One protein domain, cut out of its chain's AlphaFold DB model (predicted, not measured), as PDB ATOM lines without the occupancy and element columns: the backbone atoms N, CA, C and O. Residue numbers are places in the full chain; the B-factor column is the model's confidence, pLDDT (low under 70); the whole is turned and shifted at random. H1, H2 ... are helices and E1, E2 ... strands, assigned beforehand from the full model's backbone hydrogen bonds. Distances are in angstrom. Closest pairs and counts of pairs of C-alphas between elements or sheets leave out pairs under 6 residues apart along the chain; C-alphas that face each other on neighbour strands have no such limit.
ATOM      1  N   ASN A  20     123.202 146.441 181.549       56.50
ATOM      2  CA  ASN A  20     122.856 145.115 182.028       56.50
ATOM      3  C   ASN A  20     124.031 144.551 182.832       56.50
ATOM      4  O   ASN A  20     125.175 144.562 182.374       56.50
ATOM      5  N   THR A  21     123.736 144.057 184.030       63.81
ATOM      6  CA  THR A  21     124.659 143.239 184.828       63.81
ATOM      7  C   THR A  21     124.773 141.818 184.292       63.81
ATOM      8  O   THR A  21     125.664 141.079 184.700       63.81
ATOM      9  N   ASP A  22     123.881 141.456 183.372       70.94
ATOM     10  CA  ASP A  22     123.702 140.093 182.911       70.94
ATOM     11  C   ASP A  22     124.280 139.948 181.509       70.94
ATOM     12  O   ASP A  22     123.992 140.741 180.604       70.94
ATOM     13  N   LEU A  23     125.089 138.905 181.336       80.81
ATOM     14  CA  LEU A  23     125.685 138.536 180.066       80.81
ATOM     15  C   LEU A  23     125.129 137.186 179.625       80.81
ATOM     16  O   LEU A  23     125.325 136.174 180.297       80.81
ATOM     17  N   HIS A  24     124.465 137.162 178.473       84.25
ATOM     18  CA  HIS A  24     124.016 135.919 177.863       84.25
ATOM     19  C   HIS A  24     125.019 135.475 176.808       84.25
ATOM     20  O   HIS A  24     125.279 136.183 175.835       84.25
ATOM     21  N   ILE A  25     125.568 134.285 177.029       85.44
ATOM     22  CA  ILE A  25     126.461 133.597 176.110       85.44
ATOM     23  C   ILE A  25     125.742 132.337 175.644       85.44
ATOM     24  O   ILE A  25     125.143 131.612 176.441       85.44
ATOM     25  N   SER A  26     125.779 132.095 174.345       77.56
ATOM     26  CA  SER A  26     125.236 130.898 173.719       77.56
ATOM     27  C   SER A  26     126.150 130.466 172.585       77.56
ATOM     28  O   SER A  26     126.969 131.248 172.103       77.56
ATOM     29  N   ILE A  27     126.013 129.215 172.169       72.19
ATOM     30  CA  ILE A  27     126.686 128.701 170.986       72.19
ATOM     31  C   ILE A  27     125.604 128.554 169.922       72.19
ATOM     32  O   ILE A  27     124.660 127.780 170.088       72.19
ATOM     33  N   ASP A  28     125.718 129.354 168.870       63.25
ATOM     34  CA  ASP A  28     124.978 129.176 167.630       63.25
ATOM     35  C   ASP A  28     125.732 128.094 166.846       63.25
ATOM     36  O   ASP A  28     126.917 128.261 166.556       63.25
ATOM     37  N   ALA A  29     125.077 126.968 166.553       56.53
ATOM     38  CA  ALA A  29     125.716 125.812 165.918       56.53
ATOM     39  C   ALA A  29     126.424 126.160 164.592       56.53
ATOM     40  O   ALA A  29     127.342 125.456 164.191       56.53
ATOM     41  N   GLU A  30     126.023 127.252 163.936       58.97
ATOM     42  CA  GLU A  30     126.567 127.681 162.643       58.97
ATOM     43  C   GLU A  30     127.499 128.886 162.755       58.97
ATOM     44  O   GLU A  30     128.394 129.070 161.937       58.97
ATOM     45  N   ARG A  31     127.269 129.749 163.749       64.81
ATOM     46  CA  ARG A  31     127.979 131.035 163.891       64.81
ATOM     47  C   ARG A  31     128.966 131.040 165.055       64.81
ATOM     48  O   ARG A  31     129.601 132.061 165.315       64.81
ATOM     49  N   GLY A  32     129.082 129.910 165.747       72.88
ATOM     50  CA  GLY A  32     129.934 129.727 166.905       72.88
ATOM     51  C   GLY A  32     129.440 130.531 168.102       72.88
ATOM     52  O   GLY A  32     128.254 130.563 168.435       72.88
ATOM     53  N   LEU A  33     130.375 131.173 168.788       82.06
ATOM     54  CA  LEU A  33     130.098 131.884 170.022       82.06
ATOM     55  C   LEU A  33     129.251 133.143 169.781       82.06
ATOM     56  O   LEU A  33     129.708 134.115 169.180       82.06
ATOM     57  N   TYR A  34     128.031 133.153 170.318       84.88
ATOM     58  CA  TYR A  34     127.148 134.312 170.320       84.88
ATOM     59  C   TYR A  34     127.048 134.911 171.721       84.88
ATOM     60  O   TYR A  34     126.634 134.252 172.677       84.88
ATOM     61  N   ILE A  35     127.390 136.193 171.822       88.81
ATOM     62  CA  ILE A  35     127.270 136.976 173.048       88.81
ATOM     63  C   ILE A  35     126.237 138.069 172.803       88.81
ATOM     64  O   ILE A  35     126.441 138.955 171.972       88.81
ATOM     65  N   THR A  36     125.120 138.015 173.526       88.31
ATOM     66  CA  THR A  36     123.983 138.917 173.315       88.31
ATOM     67  C   THR A  36     124.407 140.385 173.372       88.31
ATOM     68  O   THR A  36     124.877 140.870 174.399       88.31
ATOM     69  N   GLY A  37     124.199 141.104 172.267       85.19
ATOM     70  CA  GLY A  37     124.491 142.533 172.146       85.19
ATOM     71  C   GLY A  37     125.965 142.894 171.975       85.19
ATOM     72  O   GLY A  37     126.289 144.083 172.023       85.19
ATOM     73  N   TYR A  38     126.844 141.916 171.746       87.69
ATOM     74  CA  TYR A  38     128.263 142.136 171.478       87.69
ATOM     75  C   TYR A  38     128.690 141.507 170.152       87.69
ATOM     76  O   TYR A  38     128.214 140.453 169.743       87.69
ATOM     77  N   ILE A  39     129.655 142.155 169.508       85.88
ATOM     78  CA  ILE A  39     130.334 141.669 168.313       85.88
ATOM     79  C   ILE A  39     131.847 141.755 168.523       85.88
ATOM     80  O   ILE A  39     132.359 142.668 169.176       85.88
ATOM     81  N   ASN A  40     132.576 140.779 167.992       84.75
ATOM     82  CA  ASN A  40     134.030 140.772 168.046       84.75
ATOM     83  C   ASN A  40     134.590 141.943 167.217       84.75
ATOM     84  O   ASN A  40     134.145 142.175 166.093       84.75
ATOM     85  N   LYS A  41     135.578 142.680 167.741       79.56
ATOM     86  CA  LYS A  41     136.225 143.811 167.044       79.56
ATOM     87  C   LYS A  41     136.799 143.415 165.689       79.56
ATOM     88  O   LYS A  41     136.725 144.209 164.756       79.56
ATOM     89  N   LYS A  42     137.321 142.191 165.562       72.69
ATOM     90  CA  LYS A  42     137.797 141.650 164.279       72.69
ATOM     91  C   LYS A  42     136.672 141.634 163.237       72.69
ATOM     92  O   LYS A  42     136.898 141.997 162.090       72.69
ATOM     93  N   ASN A  43     135.446 141.359 163.685       68.31
ATOM     94  CA  ASN A  43     134.238 141.351 162.864       68.31
ATOM     95  C   ASN A  43     133.567 142.736 162.747       68.31
ATOM     96  O   ASN A  43     132.580 142.881 162.034       68.31
ATOM     97  N   CYS A  44     134.074 143.773 163.421       57.00
ATOM     98  CA  CYS A  44     133.575 145.148 163.279       57.00
ATOM     99  C   CYS A  44     134.227 145.882 162.095       57.00
ATOM    100  O   CYS A  44     133.599 146.731 161.466       57.00
ATOM    101  N   ASN A  45     135.482 145.547 161.766       47.50
ATOM    102  CA  ASN A  45     136.269 146.235 160.732       47.50
ATOM    103  C   ASN A  45     135.786 145.982 159.292       47.50
ATOM    104  O   ASN A  45     136.291 146.609 158.363       47.50
ATOM    105  N   PHE A  46     134.757 145.152 159.098       50.31
ATOM    106  CA  PHE A  46     134.116 144.930 157.799       50.31
ATOM    107  C   PHE A  46     133.430 146.176 157.209       50.31
ATOM    108  O   PHE A  46     133.042 146.154 156.044       50.31
ATOM    109  N   ILE A  47     133.311 147.268 157.975       45.00
ATOM    110  CA  ILE A  47     132.805 148.555 157.479       45.00
ATOM    111  C   ILE A  47     133.936 149.459 156.949       45.00
ATOM    112  O   ILE A  47     133.645 150.340 156.143       45.00
ATOM    113  N   HIS A  48     135.214 149.247 157.313       37.88
ATOM    114  CA  HIS A  48     136.262 150.208 156.935       37.88
ATOM    115  C   HIS A  48     137.671 149.717 156.588       37.88
ATOM    116  O   HIS A  48     138.435 150.568 156.142       37.88
ATOM    117  N   ASP A  49     138.043 148.433 156.676       31.67
ATOM    118  CA  ASP A  49     139.381 148.067 156.182       31.67
ATOM    119  C   ASP A  49     139.526 146.671 155.571       31.67
ATOM    120  O   ASP A  49     139.012 145.668 156.068       31.67
ATOM    121  N   ILE A  90     129.654 153.593 188.168       67.44
ATOM    122  CA  ILE A  90     129.002 152.388 187.638       67.44
ATOM    123  C   ILE A  90     130.077 151.389 187.180       67.44
ATOM    124  O   ILE A  90     130.883 151.673 186.286       67.44
ATOM    125  N   LYS A  91     130.070 150.212 187.816       72.00
ATOM    126  CA  LYS A  91     130.800 149.020 187.376       72.00
ATOM    127  C   LYS A  91     130.088 148.441 186.153       72.00
ATOM    128  O   LYS A  91     128.900 148.150 186.220       72.00
ATOM    129  N   GLU A  92     130.801 148.279 185.048       74.75
ATOM    130  CA  GLU A  92     130.286 147.718 183.796       74.75
ATOM    131  C   GLU A  92     131.069 146.451 183.430       74.75
ATOM    132  O   GLU A  92     132.288 146.389 183.615       74.75
ATOM    133  N   LEU A  93     130.375 145.440 182.898       79.69
ATOM    134  CA  LEU A  93     131.018 144.271 182.302       79.69
ATOM    135  C   LEU A  93     131.627 144.654 180.947       79.69
ATOM    136  O   LEU A  93     130.933 145.074 180.018       79.69
ATOM    137  N   SER A  94     132.939 144.489 180.835       82.25
ATOM    138  CA  SER A  94     133.709 144.651 179.608       82.25
ATOM    139  C   SER A  94     134.203 143.299 179.126       82.25
ATOM    140  O   SER A  94     134.689 142.483 179.908       82.25
ATOM    141  N   LEU A  95     134.139 143.100 177.818       87.38
ATOM    142  CA  LEU A  95     134.615 141.902 177.143       87.38
ATOM    143  C   LEU A  95     135.840 142.263 176.315       87.38
ATOM    144  O   LEU A  95     135.778 143.143 175.455       87.38
ATOM    145  N   ASP A  96     136.966 141.626 176.610       85.44
ATOM    146  CA  ASP A  96     138.212 141.920 175.909       85.44
ATOM    147  C   ASP A  96     138.110 141.518 174.435       85.44
ATOM    148  O   ASP A  96     137.729 140.395 174.131       85.44
ATOM    149  N   GLY A  97     138.414 142.434 173.517       84.25
ATOM    150  CA  GLY A  97     138.258 142.195 172.077       84.25
ATOM    151  C   GLY A  97     136.826 142.285 171.526       84.25
ATOM    152  O   GLY A  97     136.663 142.201 170.313       84.25
ATOM    153  N   TRP A  98     135.803 142.542 172.347       87.38
ATOM    154  CA  TRP A  98     134.410 142.677 171.893       87.38
ATOM    155  C   TRP A  98     133.873 144.096 172.109       87.38
ATOM    156  O   TRP A  98     134.322 144.836 172.987       87.38
ATOM    157  N   VAL A  99     132.915 144.505 171.279       85.88
ATOM    158  CA  VAL A  99     132.260 145.820 171.324       85.88
ATOM    159  C   VAL A  99     130.754 145.618 171.294       85.88
ATOM    160  O   VAL A  99     130.258 144.712 170.632       85.88
ATOM    161  N   LYS A 100     130.015 146.465 172.014       83.25
ATOM    162  CA  LYS A 100     128.551 146.447 171.950       83.25
ATOM    163  C   LYS A 100     128.087 146.741 170.526       83.25
ATOM    164  O   LYS A 100     128.539 147.721 169.936       83.25
ATOM    165  N   CYS A 101     127.139 145.962 170.015       84.56
ATOM    166  CA  CYS A 101     126.608 146.110 168.657       84.56
ATOM    167  C   CYS A 101     126.140 147.545 168.357       84.56
ATOM    168  O   CYS A 101     126.403 148.074 167.282       84.56
ATOM    169  N   GLU A 102     125.532 148.210 169.344       77.62
ATOM    170  CA  GLU A 102     125.071 149.606 169.265       77.62
ATOM    171  C   GLU A 102     126.210 150.595 168.982       77.62
ATOM    172  O   GLU A 102     126.042 151.532 168.208       77.62
ATOM    173  N   LEU A 103     127.375 150.376 169.600       79.50
ATOM    174  CA  LEU A 103     128.558 151.223 169.438       79.50
ATOM    175  C   LEU A 103     129.313 150.902 168.146       79.50
ATOM    176  O   LEU A 103     129.943 151.786 167.575       79.50
ATOM    177  N   ALA A 104     129.249 149.649 167.697       78.94
ATOM    178  CA  ALA A 104     129.846 149.201 166.443       78.94
ATOM    179  C   ALA A 104     128.987 149.537 165.207       78.94
ATOM    180  O   ALA A 104     129.444 149.353 164.083       78.94
ATOM    181  N   GLY A 105     127.743 150.000 165.390       75.44
ATOM    182  CA  GLY A 105     126.793 150.204 164.290       75.44
ATOM    183  C   GLY A 105     126.261 148.897 163.683       75.44
ATOM    184  O   GLY A 105     125.663 148.913 162.610       75.44
TER     185      GLY A 105
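Overview. This is residues 20 to 49 and 90 to 105 of the 513 residues of an uncharacterized protein of Plasmodium fragile (UniProt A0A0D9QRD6). A narrow hairpin of two strands, E1 and E2, makes one end of the domain, and a second two-strand ribbon, E3 with E5, lies near its middle, joined to the hairpin by a tight link from E2 to E3. The strand E4 leads into E5 from the far end, and the short helix H1 follows E5, near E3. The printed part has 46 residues with five named strands and one named helix, in the order E1, E2, E3, E4, E5, H1; the class is mostly strand, and both sheets, E1 - E2 and E3 - E5, are antiparallel. The whole is only just loose, close to compact, with a radius of gyration of the C-alphas of 11.5 A and spans of 33 by 28 by 16 A.

Along the chain. E1, residues 25 to 28, is 9.7 A long from first to last C-alpha and begins at C-alpha 25, (126.461, 133.597, 176.110). E2, residues 32 to 35, is 9.9 A long. E3, residues 38 to 40, measures 6.8 A, and E5, residues 98 to 100, measures 7.0 A. E4, residues 91 to 95, is the longest strand, 13.0 A, and begins at C-alpha 91, (130.800, 149.020, 187.376). H1, residues 101 to 104, measures 5.0 A and ends at C-alpha 104, (129.846, 149.201, 166.443).

Arrangement. E1 and E2 form a hairpin of antiparallel neighbours, with 147 degrees between their directions. N 26 and O 34 are within hydrogen-bond range at 2.9 A, and N 32 and O 28 at 2.8 A. E2 and E3 meet only through their link. E3 and E5 are antiparallel neighbours at 145 degrees; N 39 and O 99 are 2.9 A apart and N 99 and O 39 are 2.8 A apart, both within hydrogen-bond range. The closest C-alphas of E3 and H1 are those of Tyr 38 and Cys 101, 5.1 A apart. H1 is too short for any pair of O i and N i+4 inside it; its one O i to N i+3 pair is within range. E4 pairs with no named strand, and E4 and E5 meet only through their link. E1 is apart from E3, E4, E5 and H1.

Size, cuts and confidence. The two C-alphas farthest apart are those of Glu 30 and Ile 90, 35.2 A. Residues 50 to 89 are not printed, and C-alphas 49 and 90 across the cut are 33.4 A apart. Of the links that are printed whole, E1 to E2, E2 to E3, E4 to E5 and E5 to H1 are tight. The mean pLDDT of the printed part is 73.3; residues 20 to 21, 28 to 31, 43 to 49 and 90 are under 70.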